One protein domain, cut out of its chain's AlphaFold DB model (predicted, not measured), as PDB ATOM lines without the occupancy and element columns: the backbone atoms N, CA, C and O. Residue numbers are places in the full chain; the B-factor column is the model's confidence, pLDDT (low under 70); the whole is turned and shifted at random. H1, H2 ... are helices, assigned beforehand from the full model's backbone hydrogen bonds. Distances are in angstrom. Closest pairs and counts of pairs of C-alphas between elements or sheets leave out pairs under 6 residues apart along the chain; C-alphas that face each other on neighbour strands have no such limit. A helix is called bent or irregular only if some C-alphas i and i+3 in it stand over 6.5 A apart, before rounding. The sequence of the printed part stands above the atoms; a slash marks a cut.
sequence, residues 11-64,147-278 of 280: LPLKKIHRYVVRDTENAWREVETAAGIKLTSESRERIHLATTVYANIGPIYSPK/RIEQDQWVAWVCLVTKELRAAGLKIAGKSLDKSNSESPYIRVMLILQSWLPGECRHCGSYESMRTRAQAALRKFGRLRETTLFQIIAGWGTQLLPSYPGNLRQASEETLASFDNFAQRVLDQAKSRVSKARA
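What this domain is: This is residues 11 to 64 and 147 to 278 of the 280 residues of an uncharacterized protein of Bradyrhizobium sp. (strain BTAi1 / ATCC BAA-1182) (UniProt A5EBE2). Look for a helical body built round H2 and H3, side by side in opposite ways, with H6 packed on both, H5 crossing H3, and H4 linking H5 to H1. The long H8 crosses H6, and residues 267 to 278 stick out. The printed part has 186 residues with eight named helices, H1 to H8 in order, and no named strand: all helix. It is compact, with a radius of gyration of the C-alphas of 17.1 A and spans of 53 by 38 by 34 A.

How they stand to each other: Start at H1, residues 25 to 35; it touches H4, residues 184 to 194, where the closest C-alphas, of Ala 35 and Pro 184, are 4.9 A apart. Next, H2, residues 41 to 61, touches H3, residues 148 to 166, at a shallow tilt of 6 degrees, opposite ways; the closest C-alphas, of Tyr 61 and Glu 149, are 5.3 A apart. H5, residues 206 to 220, is about perpendicular to H3, at 89 degrees, and touches it at closest C-alphas Val 154 and Ala 216, 5.1 A. H5 touches H4 with residues 206 to 210 alone, closest at the C-alphas of Ile 186 and Arg 210, 6.1 A. H6, residues 225 to 232, touches H3 at the closest C-alphas of Gln 152 and Ile 232, 4.5 A, and H2 at those of Tyr 54 and Ile 232, 5.7 A. H7, residues 236 to 239, touches no helix but is near H6. H8, residues 252 to 277, touches H6 with residues 258 to 263 alone, closest at the C-alphas of Thr 227 and Ala 262, 5.6 A. Every O i to N i+4 pair is within hydrogen-bond range in H1, H3, H4, H5, H6 and H8, against 14 of 17 in H2; H7 is too short for one.

Where its parts are: Find C-alpha 25 at (-61.178, -19.194, 62.403), where H1 begins. H2 spans 30.4 A, with a kink of 25 degrees near residue 55, and is only just irregular: C-alphas 56 and 59 are 6.6 A apart. H3 spans 27.1 A, H5 20.7 A and H8 37.9 A, ending at C-alpha 277, (-61.251, 2.320, 92.949).

The domain as a whole: The farthest C-alphas, of Lys 178 and Ala 278, are 61.7 A apart. Residues 65 to 146 are not printed; C-alphas 64 and 147 are 13.7 A apart across this cut. The links H3 to H4, H4 to H5 and H7 to H8 are long. The mean pLDDT of the printed part is 77.3; 49 residues are under 70, among them 11 to 19, 172 to 181, 234 to 246 and 268 to 278.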
ATOM      1  N   LEU A  11     -47.381  15.453  56.560       55.69
ATOM      2  CA  LEU A  11     -48.437  15.706  57.531       55.69
ATOM      3  C   LEU A  11     -49.523  14.639  57.401       55.69
ATOM      4  O   LEU A  11     -49.975  14.386  56.278       55.69
ATOM      5  N   PRO A  12     -49.948  14.015  58.506       57.09
ATOM      6  CA  PRO A  12     -50.992  13.006  58.475       57.09
ATOM      7  C   PRO A  12     -52.346  13.617  58.100       57.09
ATOM      8  O   PRO A  12     -52.801  14.573  58.729       57.09
ATOM      9  N   LEU A  13     -53.053  13.026  57.136       54.41
ATOM     10  CA  LEU A  13     -54.469  13.332  56.928       54.41
ATOM     11  C   LEU A  13     -55.278  12.506  57.940       54.41
ATOM     12  O   LEU A  13     -55.442  11.299  57.767       54.41
ATOM     13  N   LYS A  14     -55.775  13.135  59.017       53.28
ATOM     14  CA  LYS A  14     -56.532  12.479  60.108       53.28
ATOM     15  C   LYS A  14     -57.945  12.024  59.694       53.28
ATOM     16  O   LYS A  14     -58.920  12.294  60.389       53.28
ATOM     17  N   LYS A  15     -58.092  11.298  58.585       50.34
ATOM     18  CA  LYS A  15     -59.261  10.432  58.388       50.34
ATOM     19  C   LYS A  15     -58.964   9.110  59.087       50.34
ATOM     20  O   LYS A  15     -58.193   8.299  58.579       50.34
ATOM     21  N   ILE A  16     -59.545   8.907  60.270       50.50
ATOM     22  CA  ILE A  16     -59.471   7.619  60.968       50.50
ATOM     23  C   ILE A  16     -60.348   6.641  60.187       50.50
ATOM     24  O   ILE A  16     -61.570   6.624  60.330       50.50
ATOM     25  N   HIS A  17     -59.727   5.849  59.322       54.66
ATOM     26  CA  HIS A  17     -60.405   4.722  58.707       54.66
ATOM     27  C   HIS A  17     -60.417   3.575  59.707       54.66
ATOM     28  O   HIS A  17     -59.357   3.138  60.151       54.66
ATOM     29  N   ARG A  18     -61.617   3.104  60.060       59.59
ATOM     30  CA  ARG A  18     -61.776   1.898  60.869       59.59
ATOM     31  C   ARG A  18     -61.526   0.683  59.987       59.59
ATOM     32  O   ARG A  18     -62.425   0.237  59.280       59.59
ATOM     33  N   TYR A  19     -60.295   0.190  59.988       69.12
ATOM     34  CA  TYR A  19     -59.972  -1.066  59.323       69.12
ATOM     35  C   TYR A  19     -60.338  -2.225  60.241       69.12
ATOM     36  O   TYR A  19     -59.847  -2.317  61.367       69.12
ATOM     37  N   VAL A  20     -61.197  -3.107  59.735       70.44
ATOM     38  CA  VAL A  20     -61.501  -4.388  60.371       70.44
ATOM     39  C   VAL A  20     -60.466  -5.391  59.880       70.44
ATOM     40  O   VAL A  20     -60.443  -5.747  58.701       70.44
ATOM     41  N   VAL A  21     -59.570  -5.805  60.772       74.88
ATOM     42  CA  VAL A  21     -58.616  -6.881  60.492       74.88
ATOM     43  C   VAL A  21     -59.391  -8.192  60.439       74.88
ATOM     44  O   VAL A  21     -60.242  -8.445  61.290       74.88
ATOM     45  N   ARG A  22     -59.122  -9.018  59.423       68.56
ATOM     46  CA  ARG A  22     -59.766 -10.330  59.290       68.56
ATOM     47  C   ARG A  22     -59.393 -11.205  60.486       68.56
ATOM     48  O   ARG A  22     -58.231 -11.553  60.643       68.56
ATOM     49  N   ASP A  23     -60.395 -11.568  61.276       75.19
ATOM     50  CA  ASP A  23     -60.277 -12.411  62.467       75.19
ATOM     51  C   ASP A  23     -61.287 -13.555  62.376       75.19
ATOM     52  O   ASP A  23     -62.322 -13.578  63.033       75.19
ATOM     53  N   THR A  24     -61.057 -14.449  61.416       84.19
ATOM     54  CA  THR A  24     -61.910 -15.629  61.222       84.19
ATOM     55  C   THR A  24     -61.129 -16.868  61.625       84.19
ATOM     56  O   THR A  24     -59.913 -16.914  61.438       84.19
ATOM     57  N   GLU A  25     -61.821 -17.911  62.086       86.19
ATOM     58  CA  GLU A  25     -61.178 -19.194  62.403       86.19
ATOM     59  C   GLU A  25     -60.372 -19.754  61.224       86.19
ATOM     60  O   GLU A  25     -59.295 -20.309  61.419       86.19
ATOM     61  N   ASN A  26     -60.836 -19.563  59.986       88.56
ATOM     62  CA  ASN A  26     -60.094 -19.996  58.800       88.56
ATOM     63  C   ASN A  26     -58.771 -19.234  58.636       88.56
ATOM     64  O   ASN A  26     -57.746 -19.853  58.363       88.56
ATOM     65  N   ALA A  27     -58.767 -17.920  58.872       89.00
ATOM     66  CA  ALA A  27     -57.550 -17.113  58.813       89.00
ATOM     67  C   ALA A  27     -56.540 -17.535  59.898       89.00
ATOM     68  O   ALA A  27     -55.342 -17.639  59.630       89.00
ATOM     69  N   TRP A  28     -57.010 -17.864  61.107       93.56
ATOM     70  CA  TRP A  28     -56.139 -18.407  62.153       93.56
ATOM     71  C   TRP A  28     -55.607 -19.795  61.835       93.56
ATOM     72  O   TRP A  28     -54.429 -20.050  62.076       93.56
ATOM     73  N   ARG A  29     -56.421 -20.671  61.235       92.50
ATOM     74  CA  ARG A  29     -55.941 -21.977  60.764       92.50
ATOM     75  C   ARG A  29     -54.821 -21.825  59.747       92.50
ATOM     76  O   ARG A  29     -53.863 -22.586  59.817       92.50
ATOM     77  N   GLU A  30     -54.897 -20.859  58.833       93.31
ATOM     78  CA  GLU A  30     -53.806 -20.590  57.885       93.31
ATOM     79  C   GLU A  30     -52.513 -20.192  58.610       93.31
ATOM     80  O   GLU A  30     -51.444 -20.721  58.300       93.31
ATOM     81  N   VAL A  31     -52.612 -19.310  59.611       92.50
ATOM     82  CA  VAL A  31     -51.472 -18.881  60.437       92.50
ATOM     83  C   VAL A  31     -50.862 -20.056  61.199       92.50
ATOM     84  O   VAL A  31     -49.655 -20.268  61.121       92.50
ATOM     85  N   GLU A  32     -51.672 -20.841  61.903       93.81
ATOM     86  CA  GLU A  32     -51.223 -21.996  62.691       93.81
ATOM     87  C   GLU A  32     -50.624 -23.097  61.812       93.81
ATOM     88  O   GLU A  32     -49.566 -23.645  62.128       93.81
ATOM     89  N   THR A  33     -51.242 -23.358  60.656       93.44
ATOM     90  CA  THR A  33     -50.717 -24.294  59.651       93.44
ATOM     91  C   THR A  33     -49.353 -23.837  59.143       93.44
ATOM     92  O   THR A  33     -48.417 -24.632  59.084       93.44
ATOM     93  N   ALA A  34     -49.205 -22.550  58.817       90.19
ATOM     94  CA  ALA A  34     -47.937 -21.990  58.358       90.19
ATOM     95  C   ALA A  34     -46.860 -21.975  59.454       90.19
ATOM     96  O   ALA A  34     -45.677 -22.118  59.148       90.19
ATOM     97  N   ALA A  35     -47.263 -21.796  60.713       88.31
ATOM     98  CA  ALA A  35     -46.373 -21.773  61.866       88.31
ATOM     99  C   ALA A  35     -45.937 -23.180  62.309       88.31
ATOM    100  O   ALA A  35     -44.887 -23.324  62.935       88.31
ATOM    101  N   GLY A  36     -46.737 -24.209  62.010       88.38
ATOM    102  CA  GLY A  36     -46.551 -25.559  62.545       88.38
ATOM    103  C   GLY A  36     -46.812 -25.651  64.052       88.38
ATOM    104  O   GLY A  36     -46.305 -26.561  64.704       88.38
ATOM    105  N   ILE A  37     -47.568 -24.701  64.614       90.44
ATOM    106  CA  ILE A  37     -47.921 -24.625  66.039       90.44
ATOM    107  C   ILE A  37     -49.390 -24.230  66.196       90.44
ATOM    108  O   ILE A  37     -49.948 -23.553  65.334       90.44
ATOM    109  N   LYS A  38     -50.006 -24.617  67.316       92.31
ATOM    110  CA  LYS A  38     -51.325 -24.112  67.719       92.31
ATOM    111  C   LYS A  38     -51.153 -22.914  68.643       92.31
ATOM    112  O   LYS A  38     -50.401 -23.000  69.611       92.31
ATOM    113  N   LEU A  39     -51.852 -21.823  68.355       90.31
ATOM    114  CA  LEU A  39     -51.868 -20.637  69.201       90.31
ATOM    115  C   LEU A  39     -52.994 -20.764  70.228       90.31
ATOM    116  O   LEU A  39     -54.081 -21.254  69.924       90.31
ATOM    117  N   THR A  40     -52.748 -20.306  71.454       91.56
ATOM    118  CA  THR A  40     -53.816 -20.146  72.448       91.56
ATOM    119  C   THR A  40     -54.728 -18.986  72.050       91.56
ATOM    120  O   THR A  40     -54.306 -18.087  71.315       91.56
ATOM    121  N   SER A  41     -55.961 -18.958  72.566       87.88
ATOM    122  CA  SER A  41     -56.872 -17.822  72.356       87.88
ATOM    123  C   SER A  41     -56.232 -16.499  72.782       87.88
ATOM    124  O   SER A  41     -56.318 -15.519  72.052       87.88
ATOM    125  N   GLU A  42     -55.485 -16.492  73.889       87.06
ATOM    126  CA  GLU A  42     -54.772 -15.303  74.361       87.06
ATOM    127  C   GLU A  42     -53.717 -14.809  73.354       87.06
ATOM    128  O   GLU A  42     -53.681 -13.623  73.028       87.06
ATOM    129  N   SER A  43     -52.879 -15.697  72.802       89.06
ATOM    130  CA  SER A  43     -51.891 -15.299  71.788       89.06
ATOM    131  C   SER A  43     -52.558 -14.796  70.506       89.06
ATOM    132  O   SER A  43     -52.084 -13.823  69.911       89.06
ATOM    133  N   ARG A  44     -53.672 -15.418  70.090       90.75
ATOM    134  CA  ARG A  44     -54.470 -14.953  68.944       90.75
ATOM    135  C   ARG A  44     -54.999 -13.538  69.187       90.75
ATOM    136  O   ARG A  44     -54.767 -12.658  68.361       90.75
ATOM    137  N   GLU A  45     -55.619 -13.291  70.338       85.94
ATOM    138  CA  GLU A  45     -56.163 -11.982  70.722       85.94
ATOM    139  C   GLU A  45     -55.087 -10.894  70.769       85.94
ATOM    140  O   GLU A  45     -55.294  -9.787  70.267       85.94
ATOM    141  N   ARG A  46     -53.904 -11.193  71.314       83.88
ATOM    142  CA  ARG A  46     -52.803 -10.222  71.396       83.88
ATOM    143  C   ARG A  46     -52.218  -9.880  70.029       83.88
ATOM    144  O   ARG A  46     -51.981  -8.703  69.738       83.88
ATOM    145  N   ILE A  47     -52.023 -10.880  69.165       90.56
ATOM    146  CA  ILE A  47     -51.596 -10.664  67.774       90.56
ATOM    147  C   ILE A  47     -52.671  -9.883  67.010       90.56
ATOM    148  O   ILE A  47     -52.337  -8.945  66.276       90.56
ATOM    149  N   HIS A  48     -53.948 -10.224  67.198       88.31
ATOM    150  CA  HIS A  48     -55.068  -9.509  66.596       88.31
ATOM    151  C   HIS A  48     -55.082  -8.044  67.034       88.31
ATOM    152  O   HIS A  48     -55.091  -7.156  66.186       88.31
ATOM    153  N   LEU A  49     -54.985  -7.771  68.337       84.44
ATOM    154  CA  LEU A  49     -54.953  -6.418  68.884       84.44
ATOM    155  C   LEU A  49     -53.799  -5.599  68.296       84.44
ATOM    156  O   LEU A  49     -54.023  -4.496  67.799       84.44
ATOM    157  N   ALA A  50     -52.573  -6.133  68.300       85.56
ATOM    158  CA  ALA A  50     -51.415  -5.449  67.722       85.56
ATOM    159  C   ALA A  50     -51.620  -5.133  66.230       85.56
ATOM    160  O   ALA A  50     -51.299  -4.035  65.769       85.56
ATOM    161  N   THR A  51     -52.193  -6.079  65.485       89.69
ATOM    162  CA  THR A  51     -52.486  -5.940  64.053       89.69
ATOM    163  C   THR A  51     -53.594  -4.916  63.809       89.69
ATOM    164  O   THR A  51     -53.455  -4.074  62.928       89.69
ATOM    165  N   THR A  52     -54.647  -4.912  64.626       84.44
ATOM    166  CA  THR A  52     -55.769  -3.970  64.549       84.44
ATOM    167  C   THR A  52     -55.339  -2.551  64.890       84.44
ATOM    168  O   THR A  52     -55.632  -1.631  64.126       84.44
ATOM    169  N   VAL A  53     -54.585  -2.342  65.974       82.62
ATOM    170  CA  VAL A  53     -54.060  -1.008  66.307       82.62
ATOM    171  C   VAL A  53     -53.164  -0.509  65.173       82.62
ATOM    172  O   VAL A  53     -53.336   0.620  64.707       82.62
ATOM    173  N   TYR A  54     -52.266  -1.352  64.654       87.44
ATOM    174  CA  TYR A  54     -51.390  -0.954  63.555       87.44
ATOM    175  C   TYR A  54     -52.158  -0.654  62.261       87.44
ATOM    176  O   TYR A  54     -51.888   0.358  61.619       87.44
ATOM    177  N   ALA A  55     -53.151  -1.468  61.900       86.56
ATOM    178  CA  ALA A  55     -53.983  -1.258  60.717       86.56
ATOM    179  C   ALA A  55     -54.765   0.062  60.765       86.56
ATOM    180  O   ALA A  55     -55.005   0.667  59.726       86.56
ATOM    181  N   ASN A  56     -55.156   0.521  61.955       79.75
ATOM    182  CA  ASN A  56     -55.925   1.752  62.116       79.75
ATOM    183  C   ASN A  56     -55.034   3.001  62.211       79.75
ATOM    184  O   ASN A  56     -55.415   4.067  61.729       79.75
ATOM    185  N   ILE A  57     -53.842   2.879  62.802       79.31
ATOM    186  CA  ILE A  57     -52.937   4.013  63.027       79.31
ATOM    187  C   ILE A  57     -51.897   4.161  61.912       79.31
ATOM    188  O   ILE A  57     -51.648   5.271  61.447       79.31
ATOM    189  N   GLY A  58     -51.308   3.061  61.444       79.00
ATOM    190  CA  GLY A  58     -50.259   3.055  60.423       79.00
ATOM    191  C   GLY A  58     -50.599   3.852  59.154       79.00
ATOM    192  O   GLY A  58     -49.759   4.643  58.717       79.00
ATOM    193  N   PRO A  59     -51.819   3.750  58.580       81.12
ATOM    194  CA  PRO A  59     -52.173   4.489  57.371       81.12
ATOM    195  C   PRO A  59     -52.116   6.007  57.547       81.12
ATOM    196  O   PRO A  59     -51.809   6.702  56.586       81.12
ATOM    197  N   ILE A  60     -52.357   6.524  58.758       75.50
ATOM    198  CA  ILE A  60     -52.324   7.963  59.067       75.50
ATOM    199  C   ILE A  60     -50.927   8.542  58.797       75.50
ATOM    200  O   ILE A  60     -50.797   9.670  58.324       75.50
ATOM    201  N   TYR A  61     -49.881   7.753  59.046       73.44
ATOM    202  CA  TYR A  61     -48.484   8.154  58.880       73.44
ATOM    203  C   TYR A  61     -47.869   7.693  57.550       73.44
ATOM    204  O   TYR A  61     -46.700   7.973  57.285       73.44
ATOM    205  N   SER A  62     -48.638   7.012  56.694       74.50
ATOM    206  CA  SER A  62     -48.141   6.525  55.409       74.50
ATOM    207  C   SER A  62     -47.933   7.673  54.413       74.50
ATOM    208  O   SER A  62     -48.800   8.546  54.283       74.50
ATOM    209  N   PRO A  63     -46.854   7.666  53.606       66.88
ATOM    210  CA  PRO A  63     -46.664   8.588  52.485       66.88
ATOM    211  C   PRO A  63     -47.834   8.625  51.493       66.88
ATOM    212  O   PRO A  63     -48.040   9.625  50.813       66.88
ATOM    213  N   LYS A  64     -48.622   7.549  51.399       71.19
ATOM    214  CA  LYS A  64     -49.795   7.495  50.514       71.19
ATOM    215  C   LYS A  64     -50.981   8.318  51.026       71.19
ATOM    216  O   LYS A  64     -51.861   8.657  50.246       71.19
ATOM    217  N   ARG A 147     -41.009   9.495  59.643       61.75
ATOM    218  CA  ARG A 147     -40.142   8.440  60.191       61.75
ATOM    219  C   ARG A 147     -40.886   7.483  61.152       61.75
ATOM    220  O   ARG A 147     -40.404   6.389  61.436       61.75
ATOM    221  N   ILE A 148     -42.107   7.860  61.536       72.12
ATOM    222  CA  ILE A 148     -42.978   7.163  62.492       72.12
ATOM    223  C   ILE A 148     -43.539   5.870  61.903       72.12
ATOM    224  O   ILE A 148     -43.523   4.843  62.571       72.12
ATOM    225  N   GLU A 149     -43.967   5.891  60.639       77.00
ATOM    226  CA  GLU A 149     -44.528   4.721  59.944       77.00
ATOM    227  C   GLU A 149     -43.586   3.507  60.003       77.00
ATOM    228  O   GLU A 149     -44.009   2.373  60.240       77.00
ATOM    229  N   GLN A 150     -42.285   3.742  59.808       81.44
ATOM    230  CA  GLN A 150     -41.288   2.673  59.823       81.44
ATOM    231  C   GLN A 150     -41.041   2.154  61.243       81.44
ATOM    232  O   GLN A 150     -40.895   0.946  61.420       81.44
ATOM    233  N   ASP A 151     -41.025   3.035  62.245       84.69
ATOM    234  CA  ASP A 151     -40.919   2.631  63.650       84.69
ATOM    235  C   ASP A 151     -42.160   1.831  64.093       84.69
ATOM    236  O   ASP A 151     -42.015   0.819  64.779       84.69
ATOM    237  N   GLN A 152     -43.360   2.214  63.640       86.88
ATOM    238  CA  GLN A 152     -44.612   1.483  63.879       86.88
ATOM    239  C   GLN A 152     -44.577   0.080  63.278       86.88
ATOM    240  O   GLN A 152     -44.914  -0.886  63.961       86.88
ATOM    241  N   TRP A 153     -44.117  -0.051  62.030       91.44
ATOM    242  CA  TRP A 153     -43.983  -1.362  61.400       91.44
ATOM    243  C   TRP A 153     -42.990  -2.257  62.151       91.44
ATOM    244  O   TRP A 153     -43.287  -3.415  62.437       91.44
ATOM    245  N   VAL A 154     -41.820  -1.718  62.516       92.00
ATOM    246  CA  VAL A 154     -40.804  -2.449  63.291       92.00
ATOM    247  C   VAL A 154     -41.370  -2.891  64.643       92.00
ATOM    248  O   VAL A 154     -41.151  -4.032  65.052       92.00
ATOM    249  N   ALA A 155     -42.122  -2.023  65.321       90.75
ATOM    250  CA  ALA A 155     -42.746  -2.350  66.594       90.75
ATOM    251  C   ALA A 155     -43.820  -3.444  66.463       90.75
ATOM    252  O   ALA A 155     -43.839  -4.366  67.279       90.75
ATOM    253  N   TRP A 156     -44.646  -3.396  65.411       94.31
ATOM    254  CA  TRP A 156     -45.624  -4.442  65.094       94.31
ATOM    255  C   TRP A 156     -44.949  -5.801  64.877       94.31
ATOM    256  O   TRP A 156     -45.342  -6.780  65.511       94.31
ATOM    257  N   VAL A 157     -43.872  -5.854  64.083       94.94
ATOM    258  CA  VAL A 157     -43.089  -7.087  63.885       94.94
ATOM    259  C   VAL A 157     -42.595  -7.649  65.220       94.94
ATOM    260  O   VAL A 157     -42.706  -8.851  65.464       94.94
ATOM    261  N   CYS A 158     -42.054  -6.799  66.096       94.44
ATOM    262  CA  CYS A 158     -41.533  -7.224  67.392       94.44
ATOM    263  C   CYS A 158     -42.622  -7.741  68.344       94.44
ATOM    264  O   CYS A 158     -42.363  -8.724  69.033       94.44
ATOM    265  N   LEU A 159     -43.816  -7.137  68.375       92.38
ATOM    266  CA  LEU A 159     -44.936  -7.643  69.182       92.38
ATOM    267  C   LEU A 159     -45.394  -9.017  68.706       92.38
ATOM    268  O   LEU A 159     -45.418  -9.957  69.493       92.38
ATOM    269  N   VAL A 160     -45.673  -9.156  67.408       93.94
ATOM    270  CA  VAL A 160     -46.098 -10.437  66.825       93.94
ATOM    271  C   VAL A 160     -45.052 -11.521  67.089       93.94
ATOM    272  O   VAL A 160     -45.376 -12.624  67.512       93.94
ATOM    273  N   THR A 161     -43.774 -11.190  66.916       94.00
ATOM    274  CA  THR A 161     -42.657 -12.100  67.201       94.00
ATOM    275  C   THR A 161     -42.657 -12.594  68.646       94.00
ATOM    276  O   THR A 161     -42.393 -13.773  68.876       94.00
ATOM    277  N   LYS A 162     -42.894 -11.712  69.621       92.38
ATOM    278  CA  LYS A 162     -42.899 -12.096  71.038       92.38
ATOM    279  C   LYS A 162     -43.994 -13.110  71.335       92.38
ATOM    280  O   LYS A 162     -43.692 -14.138  71.933       92.38
ATOM    281  N   GLU A 163     -45.196 -12.869  70.824       92.12
ATOM    282  CA  GLU A 163     -46.327 -13.788  70.971       92.12
ATOM    283  C   GLU A 163     -46.053 -15.137  70.294       92.12
ATOM    284  O   GLU A 163     -46.230 -16.192  70.898       92.12
ATOM    285  N   LEU A 164     -45.504 -15.129  69.075       91.25
ATOM    286  CA  LEU A 164     -45.136 -16.365  68.378       91.25
ATOM    287  C   LEU A 164     -44.038 -17.151  69.114       91.25
ATOM    288  O   LEU A 164     -44.099 -18.378  69.174       91.25
ATOM    289  N   ARG A 165     -43.039 -16.471  69.698       89.94
ATOM    290  CA  ARG A 165     -42.009 -17.122  70.527       89.94
ATOM    291  C   ARG A 165     -42.599 -17.719  71.797       89.94
ATOM    292  O   ARG A 165     -42.214 -18.830  72.149       89.94
ATOM    293  N   ALA A 166     -43.496 -16.998  72.467       88.06
ATOM    294  CA  ALA A 166     -44.181 -17.484  73.662       88.06
ATOM    295  C   ALA A 166     -45.013 -18.740  73.356       88.06
ATOM    296  O   ALA A 166     -45.024 -19.675  74.148       88.06
ATOM    297  N   ALA A 167     -45.600 -18.810  72.159       87.38
ATOM    298  CA  ALA A 167     -46.297 -19.990  71.651       87.38
ATOM    299  C   ALA A 167     -45.368 -21.111  71.125       87.38
ATOM    300  O   ALA A 167     -45.841 -22.107  70.582       87.38
ATOM    301  N   GLY A 168     -44.044 -20.975  71.268       84.75
ATOM    302  CA  GLY A 168     -43.069 -22.017  70.928       84.75
ATOM    303  C   GLY A 168     -42.503 -21.961  69.505       84.75
ATOM    304  O   GLY A 168     -41.732 -22.846  69.124       84.75
ATOM    305  N   LEU A 169     -42.813 -20.928  68.710       87.50
ATOM    306  CA  LEU A 169     -42.255 -20.792  67.365       87.50
ATOM    307  C   LEU A 169     -40.760 -20.454  67.423       87.50
ATOM    308  O   LEU A 169     -40.346 -19.387  67.890       87.50
ATOM    309  N   LYS A 170     -39.925 -21.342  66.876       82.06
ATOM    310  CA  LYS A 170     -38.483 -21.104  66.757       82.06
ATOM    311  C   LYS A 170     -38.202 -20.058  65.679       82.06
ATOM    312  O   LYS A 170     -38.399 -20.291  64.489       82.06
ATOM    313  N   ILE A 171     -37.658 -18.918  66.093       76.44
ATOM    314  CA  ILE A 171     -37.233 -17.854  65.178       76.44
ATOM    315  C   ILE A 171     -35.760 -18.069  64.845       76.44
ATOM    316  O   ILE A 171     -34.870 -17.533  65.506       76.44
ATOM    317  N   ALA A 172     -35.498 -18.906  63.843       60.19
ATOM    318  CA  ALA A 172     -34.144 -19.136  63.358       60.19
ATOM    319  C   ALA A 172     -33.583 -17.850  62.722       60.19
ATOM    320  O   ALA A 172     -34.115 -17.326  61.743       60.19
ATOM    321  N   GLY A 173     -32.495 -17.328  63.293       47.59
ATOM    322  CA  GLY A 173     -31.783 -16.143  62.801       47.59
ATOM    323  C   GLY A 173     -30.722 -16.427  61.732       47.59
ATOM    324  O   GLY A 173     -29.990 -15.516  61.359       47.59
ATOM    325  N   LYS A 174     -30.602 -17.665  61.244       38.25
ATOM    326  CA  LYS A 174     -29.607 -18.057  60.242       38.25
ATOM    327  C   LYS A 174     -30.294 -18.751  59.079       38.25
ATOM    328  O   LYS A 174     -31.279 -19.455  59.281       38.25
ATOM    329  N   SER A 175     -29.767 -18.502  57.881       39.00
ATOM    330  CA  SER A 175     -29.993 -19.337  56.704       39.00
ATOM    331  C   SER A 175     -29.951 -20.792  57.155       39.00
ATOM    332  O   SER A 175     -28.909 -21.241  57.626       39.00
ATOM    333  N   LEU A 176     -31.080 -21.494  57.080       38.03
ATOM    334  CA  LEU A 176     -31.024 -22.943  57.029       38.03
ATOM    335  C   LEU A 176     -30.272 -23.233  55.737       38.03
ATOM    336  O   LEU A 176     -30.729 -22.877  54.651       38.03
ATOM    337  N   ASP A 177     -29.052 -23.734  55.887       36.25
ATOM    338  CA  ASP A 177     -28.294 -24.369  54.825       36.25
ATOM    339  C   ASP A 177     -29.236 -25.091  53.874       36.25
ATOM    340  O   ASP A 177     -29.997 -25.941  54.332       36.25
ATOM    341  N   LYS A 178     -29.188 -24.714  52.588       41.91
ATOM    342  CA  LYS A 178     -29.520 -25.531  51.404       41.91
ATOM    343  C   LYS A 178     -30.742 -26.461  51.505       41.91
ATOM    344  O   LYS A 178     -30.834 -27.438  50.770       41.91
ATOM    345  N   SER A 179     -31.696 -26.158  52.373       43.09
ATOM    346  CA  SER A 179     -32.938 -26.892  52.540       43.09
ATOM    347  C   SER A 179     -34.033 -25.967  52.050       43.09
ATOM    348  O   SER A 179     -34.205 -24.852  52.535       43.09
ATOM    349  N   ASN A 180     -34.742 -26.427  51.026       50.25
ATOM    350  CA  ASN A 180     -35.812 -25.723  50.317       50.25
ATOM    351  C   ASN A 180     -37.011 -25.298  51.195       50.25
ATOM    352  O   ASN A 180     -38.038 -24.882  50.665       50.25
ATOM    353  N   SER A 181     -36.939 -25.416  52.522       61.25
ATOM    354  CA  SER A 181     -38.029 -25.049  53.416       61.25
ATOM    355  C   SER A 181     -37.894 -23.597  53.869       61.25
ATOM    356  O   SER A 181     -37.080 -23.263  54.733       61.25
ATOM    357  N   GLU A 182     -38.726 -22.730  53.297       75.25
ATOM    358  CA  GLU A 182     -38.980 -21.383  53.807       75.25
ATOM    359  C   GLU A 182     -39.273 -21.402  55.320       75.25
ATOM    360  O   GLU A 182     -39.970 -22.278  55.830       75.25
ATOM    361  N   SER A 183     -38.763 -20.411  56.053       84.44
ATOM    362  CA  SER A 183     -38.959 -20.277  57.497       84.44
ATOM    363  C   SER A 183     -40.451 -20.139  57.843       84.44
ATOM    364  O   SER A 183     -41.083 -19.185  57.368       84.44
ATOM    365  N   PRO A 184     -40.999 -20.995  58.735       89.06
ATOM    366  CA  PRO A 184     -42.377 -20.885  59.228       89.06
ATOM    367  C   PRO A 184     -42.703 -19.491  59.776       89.06
ATOM    368  O   PRO A 184     -43.742 -18.914  59.469       89.06
ATOM    369  N   TYR A 185     -41.757 -18.885  60.503       90.81
ATOM    370  CA  TYR A 185     -41.887 -17.521  61.016       90.81
ATOM    371  C   TYR A 185     -42.107 -16.488  59.903       90.81
ATOM    372  O   TYR A 185     -43.014 -15.666  59.996       90.81
ATOM    373  N   ILE A 186     -41.323 -16.532  58.823       91.50
ATOM    374  CA  ILE A 186     -41.462 -15.559  57.729       91.50
ATOM    375  C   ILE A 186     -42.771 -15.766  56.962       91.50
ATOM    376  O   ILE A 186     -43.408 -14.780  56.591       91.50
ATOM    377  N   ARG A 187     -43.218 -17.016  56.790       90.25
ATOM    378  CA  ARG A 187     -44.532 -17.324  56.206       90.25
ATOM    379  C   ARG A 187     -45.673 -16.730  57.026       90.25
ATOM    380  O   ARG A 187     -46.515 -16.030  56.471       90.25
ATOM    381  N   VAL A 188     -45.650 -16.925  58.344       92.62
ATOM    382  CA  VAL A 188     -46.629 -16.325  59.264       92.62
ATOM    383  C   VAL A 188     -46.634 -14.801  59.151       92.62
ATOM    384  O   VAL A 188     -47.695 -14.201  59.000       92.62
ATOM    385  N   MET A 189     -45.461 -14.162  59.153       94.25
ATOM    386  CA  MET A 189     -45.367 -12.704  59.023       94.25
ATOM    387  C   MET A 189     -45.939 -12.189  57.694       94.25
ATOM    388  O   MET A 189     -46.549 -11.120  57.665       94.25
ATOM    389  N   LEU A 190     -45.764 -12.930  56.595       92.88
ATOM    390  CA  LEU A 190     -46.357 -12.594  55.298       92.88
ATOM    391  C   LEU A 190     -47.887 -12.718  55.316       92.88
ATOM    392  O   LEU A 190     -48.560 -11.808  54.826       92.88
ATOM    393  N   ILE A 191     -48.426 -13.784  55.919       93.50
ATOM    394  CA  ILE A 191     -49.877 -13.980  56.082       93.50
ATOM    395  C   ILE A 191     -50.464 -12.843  56.921       93.50
ATOM    396  O   ILE A 191     -51.376 -12.159  56.463       93.50
ATOM    397  N   LEU A 192     -49.899 -12.557  58.094       93.50
ATOM    398  CA  LEU A 192     -50.391 -11.489  58.969       93.50
ATOM    399  C   LEU A 192     -50.288 -10.105  58.309       93.50
ATOM    400  O   LEU A 192     -51.204  -9.292  58.417       93.50
ATOM    401  N   GLN A 193     -49.221  -9.835  57.548       93.00
ATOM    402  CA  GLN A 193     -49.110  -8.594  56.776       93.00
ATOM    403  C   GLN A 193     -50.187  -8.494  55.681       93.00
ATOM    404  O   GLN A 193     -50.618  -7.392  55.341       93.00
ATOM    405  N   SER A 194     -50.648  -9.618  55.124       92.38
ATOM    406  CA  SER A 194     -51.729  -9.619  54.131       92.38
ATOM    407  C   SER A 194     -53.074  -9.166  54.712       92.38
ATOM    408  O   SER A 194     -53.917  -8.662  53.967       92.38
ATOM    409  N   TRP A 195     -53.261  -9.267  56.033       90.19
ATOM    410  CA  TRP A 195     -54.458  -8.770  56.720       90.19
ATOM    411  C   TRP A 195     -54.444  -7.248  56.894       90.19
ATOM    412  O   TRP A 195     -55.490  -6.643  57.123       90.19
ATOM    413  N   LEU A 196     -53.272  -6.621  56.771       90.62
ATOM    414  CA  LEU A 196     -53.115  -5.181  56.919       90.62
ATOM    415  C   LEU A 196     -53.580  -4.422  55.660       90.62
ATOM    416  O   LEU A 196     -53.506  -4.959  54.544       90.62
ATOM    417  N   PRO A 197     -53.978  -3.143  55.805       87.75
ATOM    418  CA  PRO A 197     -54.210  -2.237  54.682       87.75
ATOM    419  C   PRO A 197     -52.975  -2.126  53.788       87.75
ATOM    420  O   PRO A 197     -51.846  -2.251  54.263       87.75
ATOM    421  N   GLY A 198     -53.168  -1.855  52.494       87.62
ATOM    422  CA  GLY A 198     -52.069  -1.775  51.524       87.62
ATOM    423  C   GLY A 198     -51.019  -0.704  51.855       87.62
ATOM    424  O   GLY A 198     -49.873  -0.810  51.426       87.62
ATOM    425  N   GLU A 199     -51.391   0.310  52.631       84.69
ATOM    426  CA  GLU A 199     -50.523   1.366  53.152       84.69
ATOM    427  C   GLU A 199     -49.571   0.875  54.251       84.69
ATOM    428  O   GLU A 199     -48.495   1.435  54.419       84.69
ATOM    429  N   CYS A 200     -49.938  -0.189  54.967       87.25
ATOM    430  CA  CYS A 200     -49.154  -0.789  56.048       87.25
ATOM    431  C   CYS A 200     -48.296  -1.974  55.584       87.25
ATOM    432  O   CYS A 200     -47.609  -2.595  56.397       87.25
ATOM    433  N   ARG A 201     -48.351  -2.334  54.294       89.94
ATOM    434  CA  ARG A 201     -47.574  -3.442  53.726       89.94
ATOM    435  C   ARG A 201     -46.224  -2.930  53.245       89.94
ATOM    436  O   ARG A 201     -46.134  -2.057  52.389       89.94
ATOM    437  N   HIS A 202     -45.172  -3.513  53.796       85.75
ATOM    438  CA  HIS A 202     -43.783  -3.076  53.668       85.75
ATOM    439  C   HIS A 202     -42.911  -4.062  52.888       85.75
ATOM    440  O   HIS A 202     -41.861  -3.674  52.376       85.75
ATOM    441  N   CYS A 203     -43.327  -5.324  52.801       88.69
ATOM    442  CA  CYS A 203     -42.562  -6.404  52.184       88.69
ATOM    443  C   CYS A 203     -43.446  -7.158  51.185       88.69
ATOM    444  O   CYS A 203     -44.479  -7.694  51.577       88.69
ATOM    445  N   GLY A 204     -43.038  -7.226  49.915       84.75
ATOM    446  CA  GLY A 204     -43.755  -7.981  48.874       84.75
ATOM    447  C   GLY A 204     -43.241  -9.407  48.656       84.75
ATOM    448  O   GLY A 204     -43.881 -10.183  47.958       84.75
ATOM    449  N   SER A 205     -42.089  -9.754  49.232       88.25
ATOM    450  CA  SER A 205     -41.428 -11.045  49.028       88.25
ATOM    451  C   SER A 205     -40.897 -11.629  50.335       88.25
ATOM    452  O   SER A 205     -40.662 -10.905  51.310       88.25
ATOM    453  N   TYR A 206     -40.662 -12.942  50.323       88.75
ATOM    454  CA  TYR A 206     -40.050 -13.679  51.429       88.75
ATOM    455  C   TYR A 206     -38.715 -13.061  51.865       88.75
ATOM    456  O   TYR A 206     -38.531 -12.749  53.040       88.75
ATOM    457  N   GLU A 207     -37.806 -12.797  50.921       87.06
ATOM    458  CA  GLU A 207     -36.480 -12.250  51.234       87.06
ATOM    459  C   GLU A 207     -36.524 -10.830  51.810       87.06
ATOM    460  O   GLU A 207     -35.792 -10.500  52.753       87.06
ATOM    461  N   SER A 208     -37.437  -9.998  51.300       89.19
ATOM    462  CA  SER A 208     -37.675  -8.657  51.839       89.19
ATOM    463  C   SER A 208     -38.178  -8.729  53.283       89.19
ATOM    464  O   SER A 208     -37.643  -8.045  54.163       89.19
ATOM    465  N   MET A 209     -39.144  -9.617  53.553       91.56
ATOM    466  CA  MET A 209     -39.671  -9.839  54.898       91.56
ATOM    467  C   MET A 209     -38.596 -10.372  55.842       91.56
ATOM    468  O   MET A 209     -38.414  -9.819  56.924       91.56
ATOM    469  N   ARG A 210     -37.832 -11.387  55.423       89.38
ATOM    470  CA  ARG A 210     -36.736 -11.975  56.205       89.38
ATOM    471  C   ARG A 210     -35.736 -10.919  56.654       89.38
ATOM    472  O   ARG A 210     -35.480 -10.778  57.850       89.38
ATOM    473  N   THR A 211     -35.215 -10.151  55.704       89.19
ATOM    474  CA  THR A 211     -34.188  -9.136  55.963       89.19
ATOM    475  C   THR A 211     -34.707  -8.050  56.906       89.19
ATOM    476  O   THR A 211     -34.067  -7.721  57.908       89.19
ATOM    477  N   ARG A 212     -35.901  -7.512  56.628       89.81
ATOM    478  CA  ARG A 212     -36.479  -6.426  57.431       89.81
ATOM    479  C   ARG A 212     -36.918  -6.892  58.817       89.81
ATOM    480  O   ARG A 212     -36.721  -6.152  59.778       89.81
ATOM    481  N   ALA A 213     -37.440  -8.109  58.949       90.94
ATOM    482  CA  ALA A 213     -37.799  -8.686  60.240       90.94
ATOM    483  C   ALA A 213     -36.562  -8.930  61.116       90.94
ATOM    484  O   ALA A 213     -36.570  -8.598  62.298       90.94
ATOM    485  N   GLN A 214     -35.457  -9.428  60.552       89.00
ATOM    486  CA  GLN A 214     -34.200  -9.568  61.297       89.00
ATOM    487  C   GLN A 214     -33.657  -8.213  61.767       89.00
ATOM    488  O   GLN A 214     -33.248  -8.081  62.922       89.00
ATOM    489  N   ALA A 215     -33.688  -7.195  60.904       88.62
ATOM    490  CA  ALA A 215     -33.295  -5.839  61.276       88.62
ATOM    491  C   ALA A 215     -34.193  -5.263  62.387       88.62
ATOM    492  O   ALA A 215     -33.687  -4.657  63.333       88.62
ATOM    493  N   ALA A 216     -35.506  -5.508  62.314       90.38
ATOM    494  CA  ALA A 216     -36.463  -5.106  63.340       90.38
ATOM    495  C   ALA A 216     -36.139  -5.740  64.700       90.38
ATOM    496  O   ALA A 216     -36.010  -5.035  65.700       90.38
ATOM    497  N   LEU A 217     -35.908  -7.057  64.725       90.00
ATOM    498  CA  LEU A 217     -35.587  -7.793  65.949       90.00
ATOM    499  C   LEU A 217     -34.256  -7.371  66.570       90.00
ATOM    500  O   LEU A 217     -34.165  -7.300  67.793       90.00
ATOM    501  N   ARG A 218     -33.244  -7.045  65.758       88.25
ATOM    502  CA  ARG A 218     -31.982  -6.485  66.267       88.25
ATOM    503  C   ARG A 218     -32.191  -5.137  66.947       88.25
ATOM    504  O   ARG A 218     -31.533  -4.860  67.941       88.25
ATOM    505  N   LYS A 219     -33.091  -4.305  66.415       85.62
ATOM    506  CA  LYS A 219     -33.273  -2.933  66.893       85.62
ATOM    507  C   LYS A 219     -34.240  -2.825  68.069       85.62
ATOM    508  O   LYS A 219     -33.895  -2.222  69.077       85.62
ATOM    509  N   PHE A 220     -35.451  -3.362  67.939       89.31
ATOM    510  CA  PHE A 220     -36.533  -3.194  68.921       89.31
ATOM    511  C   PHE A 220     -36.848  -4.479  69.691       89.31
ATOM    512  O   PHE A 220     -37.659  -4.451  70.612       89.31
ATOM    513  N   GLY A 221     -36.195  -5.606  69.382       86.88
ATOM    514  CA  GLY A 221     -36.525  -6.901  69.988       86.88
ATOM    515  C   GLY A 221     -36.361  -6.964  71.511       86.88
ATOM    516  O   GLY A 221     -36.977  -7.820  72.142       86.88
ATOM    517  N   ARG A 222     -35.565  -6.062  72.103       88.31
ATOM    518  CA  ARG A 222     -35.358  -5.949  73.559       88.31
ATOM    519  C   ARG A 222     -36.360  -5.026  74.266       88.31
ATOM    520  O   ARG A 222     -36.431  -5.067  75.487       88.31
ATOM    521  N   LEU A 223     -37.116  -4.205  73.533       86.19
ATOM    522  CA  LEU A 223     -38.079  -3.268  74.125       86.19
ATOM    523  C   LEU A 223     -39.240  -4.017  74.780       86.19
ATOM    524  O   LEU A 223     -39.606  -5.107  74.333       86.19
ATOM    525  N   ARG A 224     -39.854  -3.440  75.815       84.50
ATOM    526  CA  ARG A 224     -41.055  -4.001  76.453       84.50
ATOM    527  C   ARG A 224     -42.261  -3.939  75.523       84.50
ATOM    528  O   ARG A 224     -42.349  -3.085  74.647       84.50
ATOM    529  N   GLU A 225     -43.216  -4.846  75.722       83.06
ATOM    530  CA  GLU A 225     -44.472  -4.854  74.950       83.06
ATOM    531  C   GLU A 225     -45.235  -3.539  75.087       83.06
ATOM    532  O   GLU A 225     -45.715  -2.999  74.096       83.06
ATOM    533  N   THR A 226     -45.262  -2.979  76.297       76.75
ATOM    534  CA  THR A 226     -45.867  -1.678  76.603       76.75
ATOM    535  C   THR A 226     -45.312  -0.578  75.700       76.75
ATOM    536  O   THR A 226     -46.068   0.141  75.050       76.75
ATOM    537  N   THR A 227     -43.990  -0.503  75.586       79.25
ATOM    538  CA  THR A 227     -43.274   0.437  74.721       79.25
ATOM    539  C   THR A 227     -43.584   0.210  73.245       79.25
ATOM    540  O   THR A 227     -43.838   1.163  72.512       79.25
ATOM    541  N   LEU A 228     -43.607  -1.046  72.795       84.06
ATOM    542  CA  LEU A 228     -43.930  -1.379  71.407       84.06
ATOM    543  C   LEU A 228     -45.371  -0.978  71.048       84.06
ATOM    544  O   LEU A 228     -45.586  -0.377  69.997       84.06
ATOM    545  N   PHE A 229     -46.343  -1.217  71.935       79.25
ATOM    546  CA  PHE A 229     -47.724  -0.759  71.750       79.25
ATOM    547  C   PHE A 229     -47.825   0.768  71.688       79.25
ATOM    548  O   PHE A 229     -48.524   1.292  70.822       79.25
ATOM    549  N   GLN A 230     -47.095   1.494  72.542       72.69
ATOM    550  CA  GLN A 230     -47.054   2.962  72.491       72.69
ATOM    551  C   GLN A 230     -46.490   3.488  71.163       72.69
ATOM    552  O   GLN A 230     -46.987   4.488  70.639       72.69
ATOM    553  N   ILE A 231     -45.480   2.811  70.599       79.31
ATOM    554  CA  ILE A 231     -44.933   3.146  69.277       79.31
ATOM    555  C   ILE A 231     -45.996   2.918  68.195       79.31
ATOM    556  O   ILE A 231     -46.259   3.835  67.418       79.31
ATOM    557  N   ILE A 232     -46.638   1.742  68.158       80.25
ATOM    558  CA  ILE A 232     -47.675   1.416  67.158       80.25
ATOM    559  C   ILE A 232     -48.845   2.398  67.236       80.25
ATOM    560  O   ILE A 232     -49.304   2.883  66.205       80.25
ATOM    561  N   ALA A 233     -49.286   2.741  68.446       71.00
ATOM    562  CA  ALA A 233     -50.380   3.679  68.674       71.00
ATOM    563  C   ALA A 233     -50.027   5.140  68.323       71.00
ATOM    564  O   ALA A 233     -50.890   6.013  68.386       71.00
ATOM    565  N   GLY A 234     -48.770   5.432  67.964       63.72
ATOM    566  CA  GLY A 234     -48.315   6.781  67.614       63.72
ATOM    567  C   GLY A 234     -48.255   7.745  68.805       63.72
ATOM    568  O   GLY A 234     -48.008   8.939  68.621       63.72
ATOM    569  N   TRP A 235     -48.430   7.242  70.034       56.19
ATOM    570  CA  TRP A 235     -48.509   8.043  71.262       56.19
ATOM    571  C   TRP A 235     -47.212   8.788  71.587       56.19
ATOM    572  O   TRP A 235     -47.244   9.810  72.273       56.19
ATOM    573  N   GLY A 236     -46.082   8.347  71.025       46.97
ATOM    574  CA  GLY A 236     -44.814   9.073  71.095       46.97
ATOM    575  C   GLY A 236     -44.891  10.508  70.556       46.97
ATOM    576  O   GLY A 236     -44.142  11.355  71.017       46.97
ATOM    577  N   THR A 237     -45.815  10.828  69.644       46.78
ATOM    578  CA  THR A 237     -45.938  12.194  69.090       46.78
ATOM    579  C   THR A 237     -46.612  13.199  70.019       46.78
ATOM    580  O   THR A 237     -46.349  14.391  69.899       46.78
ATOM    581  N   GLN A 238     -47.463  12.740  70.942       42.41
ATOM    582  CA  GLN A 238     -48.265  13.609  71.815       42.41
ATOM    583  C   GLN A 238     -47.838  13.545  73.285       42.41
ATOM    584  O   GLN A 238     -47.947  14.539  73.993       42.41
ATOM    585  N   LEU A 239     -47.332  12.399  73.754       36.66
ATOM    586  CA  LEU A 239     -46.937  12.212  75.157       36.66
ATOM    587  C   LEU A 239     -45.476  12.588  75.437       36.66
ATOM    588  O   LEU A 239     -45.067  12.633  76.597       36.66
ATOM    589  N   LEU A 240     -44.672  12.826  74.397       43.94
ATOM    590  CA  LEU A 240     -43.226  12.982  74.520       43.94
ATOM    591  C   LEU A 240     -42.713  14.180  73.708       43.94
ATOM    592  O   LEU A 240     -42.521  14.056  72.496       43.94
ATOM    593  N   PRO A 241     -42.367  15.301  74.371       40.72
ATOM    594  CA  PRO A 241     -41.744  16.472  73.740       40.72
ATOM    595  C   PRO A 241     -40.448  16.161  72.963       40.72
ATOM    596  O   PRO A 241     -39.973  16.970  72.168       40.72
ATOM    597  N   SER A 242     -39.854  14.985  73.196       42.59
ATOM    598  CA  SER A 242     -38.558  14.553  72.675       42.59
ATOM    599  C   SER A 242     -38.609  13.362  71.711       42.59
ATOM    600  O   SER A 242     -37.544  12.963  71.237       42.59
ATOM    601  N   TYR A 243     -39.783  12.811  71.357       53.22
ATOM    602  CA  TYR A 243     -39.846  11.684  70.416       53.22
ATOM    603  C   TYR A 243     -39.189  12.076  69.076       53.22
ATOM    604  O   TYR A 243     -39.628  13.011  68.395       53.22
ATOM    605  N   PRO A 244     -38.078  11.421  68.680       50.81
ATOM    606  CA  PRO A 244     -37.271  11.852  67.537       50.81
ATOM    607  C   PRO A 244     -37.928  11.539  66.191       50.81
ATOM    608  O   PRO A 244     -37.384  11.887  65.139       50.81
ATOM    609  N   GLY A 245     -39.066  10.842  66.217       56.34
ATOM    610  CA  GLY A 245     -39.698  10.249  65.052       56.34
ATOM    611  C   GLY A 245     -38.866   9.137  64.415       56.34
ATOM    612  O   GLY A 245     -39.336   8.581  63.448       56.34
ATOM    613  N   ASN A 246     -37.651   8.827  64.892       68.88
ATOM    614  CA  ASN A 246     -36.713   7.880  64.269       68.88
ATOM    615  C   ASN A 246     -35.971   7.022  65.291       68.88
ATOM    616  O   ASN A 246     -34.738   7.020  65.360       68.88
ATOM    617  N   LEU A 247     -36.717   6.318  66.126       72.81
ATOM    618  CA  LEU A 247     -36.146   5.437  67.135       72.81
ATOM    619  C   LEU A 247     -35.251   4.354  66.516       72.81
ATOM    620  O   LEU A 247     -34.285   3.914  67.138       72.81
ATOM    621  N   ARG A 248     -35.463   3.983  65.250       71.69
ATOM    622  CA  ARG A 248     -34.565   3.060  64.544       71.69
ATOM    623  C   ARG A 248     -33.124   3.551  64.408       71.69
ATOM    624  O   ARG A 248     -32.204   2.736  64.398       71.69
ATOM    625  N   GLN A 249     -32.921   4.861  64.293       74.75
ATOM    626  CA  GLN A 249     -31.585   5.467  64.242       74.75
ATOM    627  C   GLN A 249     -31.090   5.924  65.617       74.75
ATOM    628  O   GLN A 249     -29.946   6.350  65.733       74.75
ATOM    629  N   ALA A 250     -31.916   5.823  66.659       75.75
ATOM    630  CA  ALA A 250     -31.527   6.212  68.005       75.75
ATOM    631  C   ALA A 250     -30.451   5.272  68.578       75.75
ATOM    632  O   ALA A 250     -30.390   4.088  68.218       75.75
ATOM    633  N   SER A 251     -29.607   5.797  69.470       79.31
ATOM    634  CA  SER A 251     -28.658   4.988  70.242       79.31
ATOM    635  C   SER A 251     -29.396   4.003  71.157       79.31
ATOM    636  O   SER A 251     -30.574   4.200  71.474       79.31
ATOM    637  N   GLU A 252     -28.715   2.944  71.598       80.69
ATOM    638  CA  GLU A 252     -29.298   1.988  72.552       80.69
ATOM    639  C   GLU A 252     -29.702   2.670  73.868       80.69
ATOM    640  O   GLU A 252     -30.779   2.398  74.389       80.69
ATOM    641  N   GLU A 253     -28.908   3.630  74.347       80.12
ATOM    642  CA  GLU A 253     -29.219   4.438  75.534       80.12
ATOM    643  C   GLU A 253     -30.515   5.240  75.373       80.12
ATOM    644  O   GLU A 253     -31.355   5.272  76.273       80.12
ATOM    645  N   THR A 254     -30.718   5.850  74.201       78.56
ATOM    646  CA  THR A 254     -31.947   6.600  73.903       78.56
ATOM    647  C   THR A 254     -33.159   5.670  73.912       78.56
ATOM    648  O   THR A 254     -34.213   6.025  74.441       78.56
ATOM    649  N   LEU A 255     -33.010   4.466  73.353       78.31
ATOM    650  CA  LEU A 255     -34.063   3.453  73.343       78.31
ATOM    651  C   LEU A 255     -34.378   2.936  74.748       78.31
ATOM    652  O   LEU A 255     -35.550   2.811  75.092       78.31
ATOM    653  N   ALA A 256     -33.361   2.691  75.575       81.31
ATOM    654  CA  ALA A 256     -33.539   2.271  76.961       81.31
ATOM    655  C   ALA A 256     -34.222   3.360  77.807       81.31
ATOM    656  O   ALA A 256     -35.142   3.077  78.574       81.31
ATOM    657  N   SER A 257     -33.821   4.622  77.631       78.38
ATOM    658  CA  SER A 257     -34.452   5.770  78.292       78.38
ATOM    659  C   SER A 257     -35.926   5.914  77.896       78.38
ATOM    660  O   SER A 257     -36.793   6.084  78.759       78.38
ATOM    661  N   PHE A 258     -36.224   5.763  76.601       76.06
ATOM    662  CA  PHE A 258     -37.589   5.766  76.076       76.06
ATOM    663  C   PHE A 258     -38.436   4.642  76.683       76.06
ATOM    664  O   PHE A 258     -39.524   4.896  77.194       76.06
ATOM    665  N   ASP A 259     -37.910   3.418  76.695       79.69
ATOM    666  CA  ASP A 259     -38.574   2.248  77.266       79.69
ATOM    667  C   ASP A 259     -38.876   2.446  78.766       79.69
ATOM    668  O   ASP A 259     -39.986   2.182  79.232       79.69
ATOM    669  N   ASN A 260     -37.927   2.999  79.529       80.06
ATOM    670  CA  ASN A 260     -38.106   3.301  80.954       80.06
ATOM    671  C   ASN A 260     -39.136   4.400  81.211       80.06
ATOM    672  O   ASN A 260     -39.883   4.343  82.188       80.06
ATOM    673  N   PHE A 261     -39.195   5.413  80.352       73.06
ATOM    674  CA  PHE A 261     -40.244   6.422  80.431       73.06
ATOM    675  C   PHE A 261     -41.628   5.822  80.154       73.06
ATOM    676  O   PHE A 261     -42.542   6.037  80.950       73.06
ATOM    677  N   ALA A 262     -41.759   5.037  79.081       69.00
ATOM    678  CA  ALA A 262     -43.004   4.379  78.697       69.00
ATOM    679  C   ALA A 262     -43.606   3.571  79.855       69.00
ATOM    680  O   ALA A 262     -44.811   3.652  80.113       69.00
ATOM    681  N   GLN A 263     -42.757   2.854  80.597       77.38
ATOM    682  CA  GLN A 263     -43.178   2.108  81.774       77.38
ATOM    683  C   GLN A 263     -43.615   3.009  82.932       77.38
ATOM    684  O   GLN A 263     -44.675   2.776  83.507       77.38
ATOM    685  N   ARG A 264     -42.851   4.063  83.250       74.62
ATOM    686  CA  ARG A 264     -43.213   4.996  84.332       74.62
ATOM    687  C   ARG A 264     -44.589   5.623  84.113       74.62
ATOM    688  O   ARG A 264     -45.357   5.741  85.063       74.62
ATOM    689  N   VAL A 265     -44.915   5.993  82.873       67.56
ATOM    690  CA  VAL A 265     -46.241   6.532  82.522       67.56
ATOM    691  C   VAL A 265     -47.340   5.506  82.797       67.56
ATOM    692  O   VAL A 265     -48.375   5.847  83.371       67.56
ATOM    693  N   LEU A 266     -47.114   4.240  82.436       66.88
ATOM    694  CA  LEU A 266     -48.072   3.170  82.699       66.88
ATOM    695  C   LEU A 266     -48.268   2.932  84.203       66.88
ATOM    696  O   LEU A 266     -49.402   2.783  84.656       66.88
ATOM    697  N   ASP A 267     -47.189   2.922  84.981       73.00
ATOM    698  CA  ASP A 267     -47.250   2.701  86.427       73.00
ATOM    699  C   ASP A 267     -47.996   3.845  87.135       73.00
ATOM    700  O   ASP A 267     -48.838   3.605  88.004       73.00
ATOM    701  N   GLN A 268     -47.780   5.092  86.698       68.44
ATOM    702  CA  GLN A 268     -48.547   6.248  87.167       68.44
ATOM    703  C   GLN A 268     -50.036   6.131  86.824       68.44
ATOM    704  O   GLN A 268     -50.886   6.412  87.674       68.44
ATOM    705  N   ALA A 269     -50.369   5.698  85.605       64.19
ATOM    706  CA  ALA A 269     -51.755   5.489  85.200       64.19
ATOM    707  C   ALA A 269     -52.434   4.409  86.061       64.19
ATOM    708  O   ALA A 269     -53.527   4.637  86.581       64.19
ATOM    709  N   LYS A 270     -51.761   3.276  86.299       66.31
ATOM    710  CA  LYS A 270     -52.256   2.204  87.178       66.31
ATOM    711  C   LYS A 270     -52.490   2.691  88.610       66.31
ATOM    712  O   LYS A 270     -53.537   2.397  89.178       66.31
ATOM    713  N   SER A 271     -51.562   3.476  89.164       67.19
ATOM    714  CA  SER A 271     -51.687   4.056  90.510       67.19
ATOM    715  C   SER A 271     -52.885   5.005  90.645       67.19
ATOM    716  O   SER A 271     -53.544   5.045  91.681       67.19
ATOM    717  N   ARG A 272     -53.210   5.767  89.593       61.69
ATOM    718  CA  ARG A 272     -54.393   6.644  89.585       61.69
ATOM    719  C   ARG A 272     -55.693   5.846  89.541       61.69
ATOM    720  O   ARG A 272     -56.625   6.175  90.266       61.69
ATOM    721  N   VAL A 273     -55.740   4.786  88.735       60.16
ATOM    722  CA  VAL A 273     -56.918   3.910  88.635       60.16
ATOM    723  C   VAL A 273     -57.158   3.146  89.938       60.16
ATOM    724  O   VAL A 273     -58.307   3.017  90.353       60.16
ATOM    725  N   SER A 274     -56.107   2.676  90.616       66.19
ATOM    726  CA  SER A 274     -56.256   1.999  91.910       66.19
ATOM    727  C   SER A 274     -56.733   2.950  93.010       66.19
ATOM    728  O   SER A 274     -57.623   2.583  93.771       66.19
ATOM    729  N   LYS A 275     -56.228   4.190  93.048       62.44
ATOM    730  CA  LYS A 275     -56.715   5.233  93.970       62.44
ATOM    731  C   LYS A 275     -58.176   5.614  93.721       62.44
ATOM    732  O   LYS A 275     -58.897   5.854  94.675       62.44
ATOM    733  N   ALA A 276     -58.619   5.629  92.464       58.00
ATOM    734  CA  ALA A 276     -60.012   5.908  92.108       58.00
ATOM    735  C   ALA A 276     -60.980   4.744  92.410       58.00
ATOM    736  O   ALA A 276     -62.188   4.946  92.411       58.00
ATOM    737  N   ARG A 277     -60.463   3.526  92.631       54.44
ATOM    738  CA  ARG A 277     -61.251   2.320  92.949       54.44
ATOM    739  C   ARG A 277     -61.242   1.942  94.430       54.44
ATOM    740  O   ARG A 277     -61.911   0.979  94.790       54.44
ATOM    741  N   ALA A 278     -60.493   2.651  95.273       45.09
ATOM    742  CA  ALA A 278     -60.591   2.464  96.714       45.09
ATOM    743  C   ALA A 278     -61.958   3.008  97.179       45.09
ATOM    744  O   ALA A 278     -62.229   4.182  96.919       45.09
TER     745      ALA A 278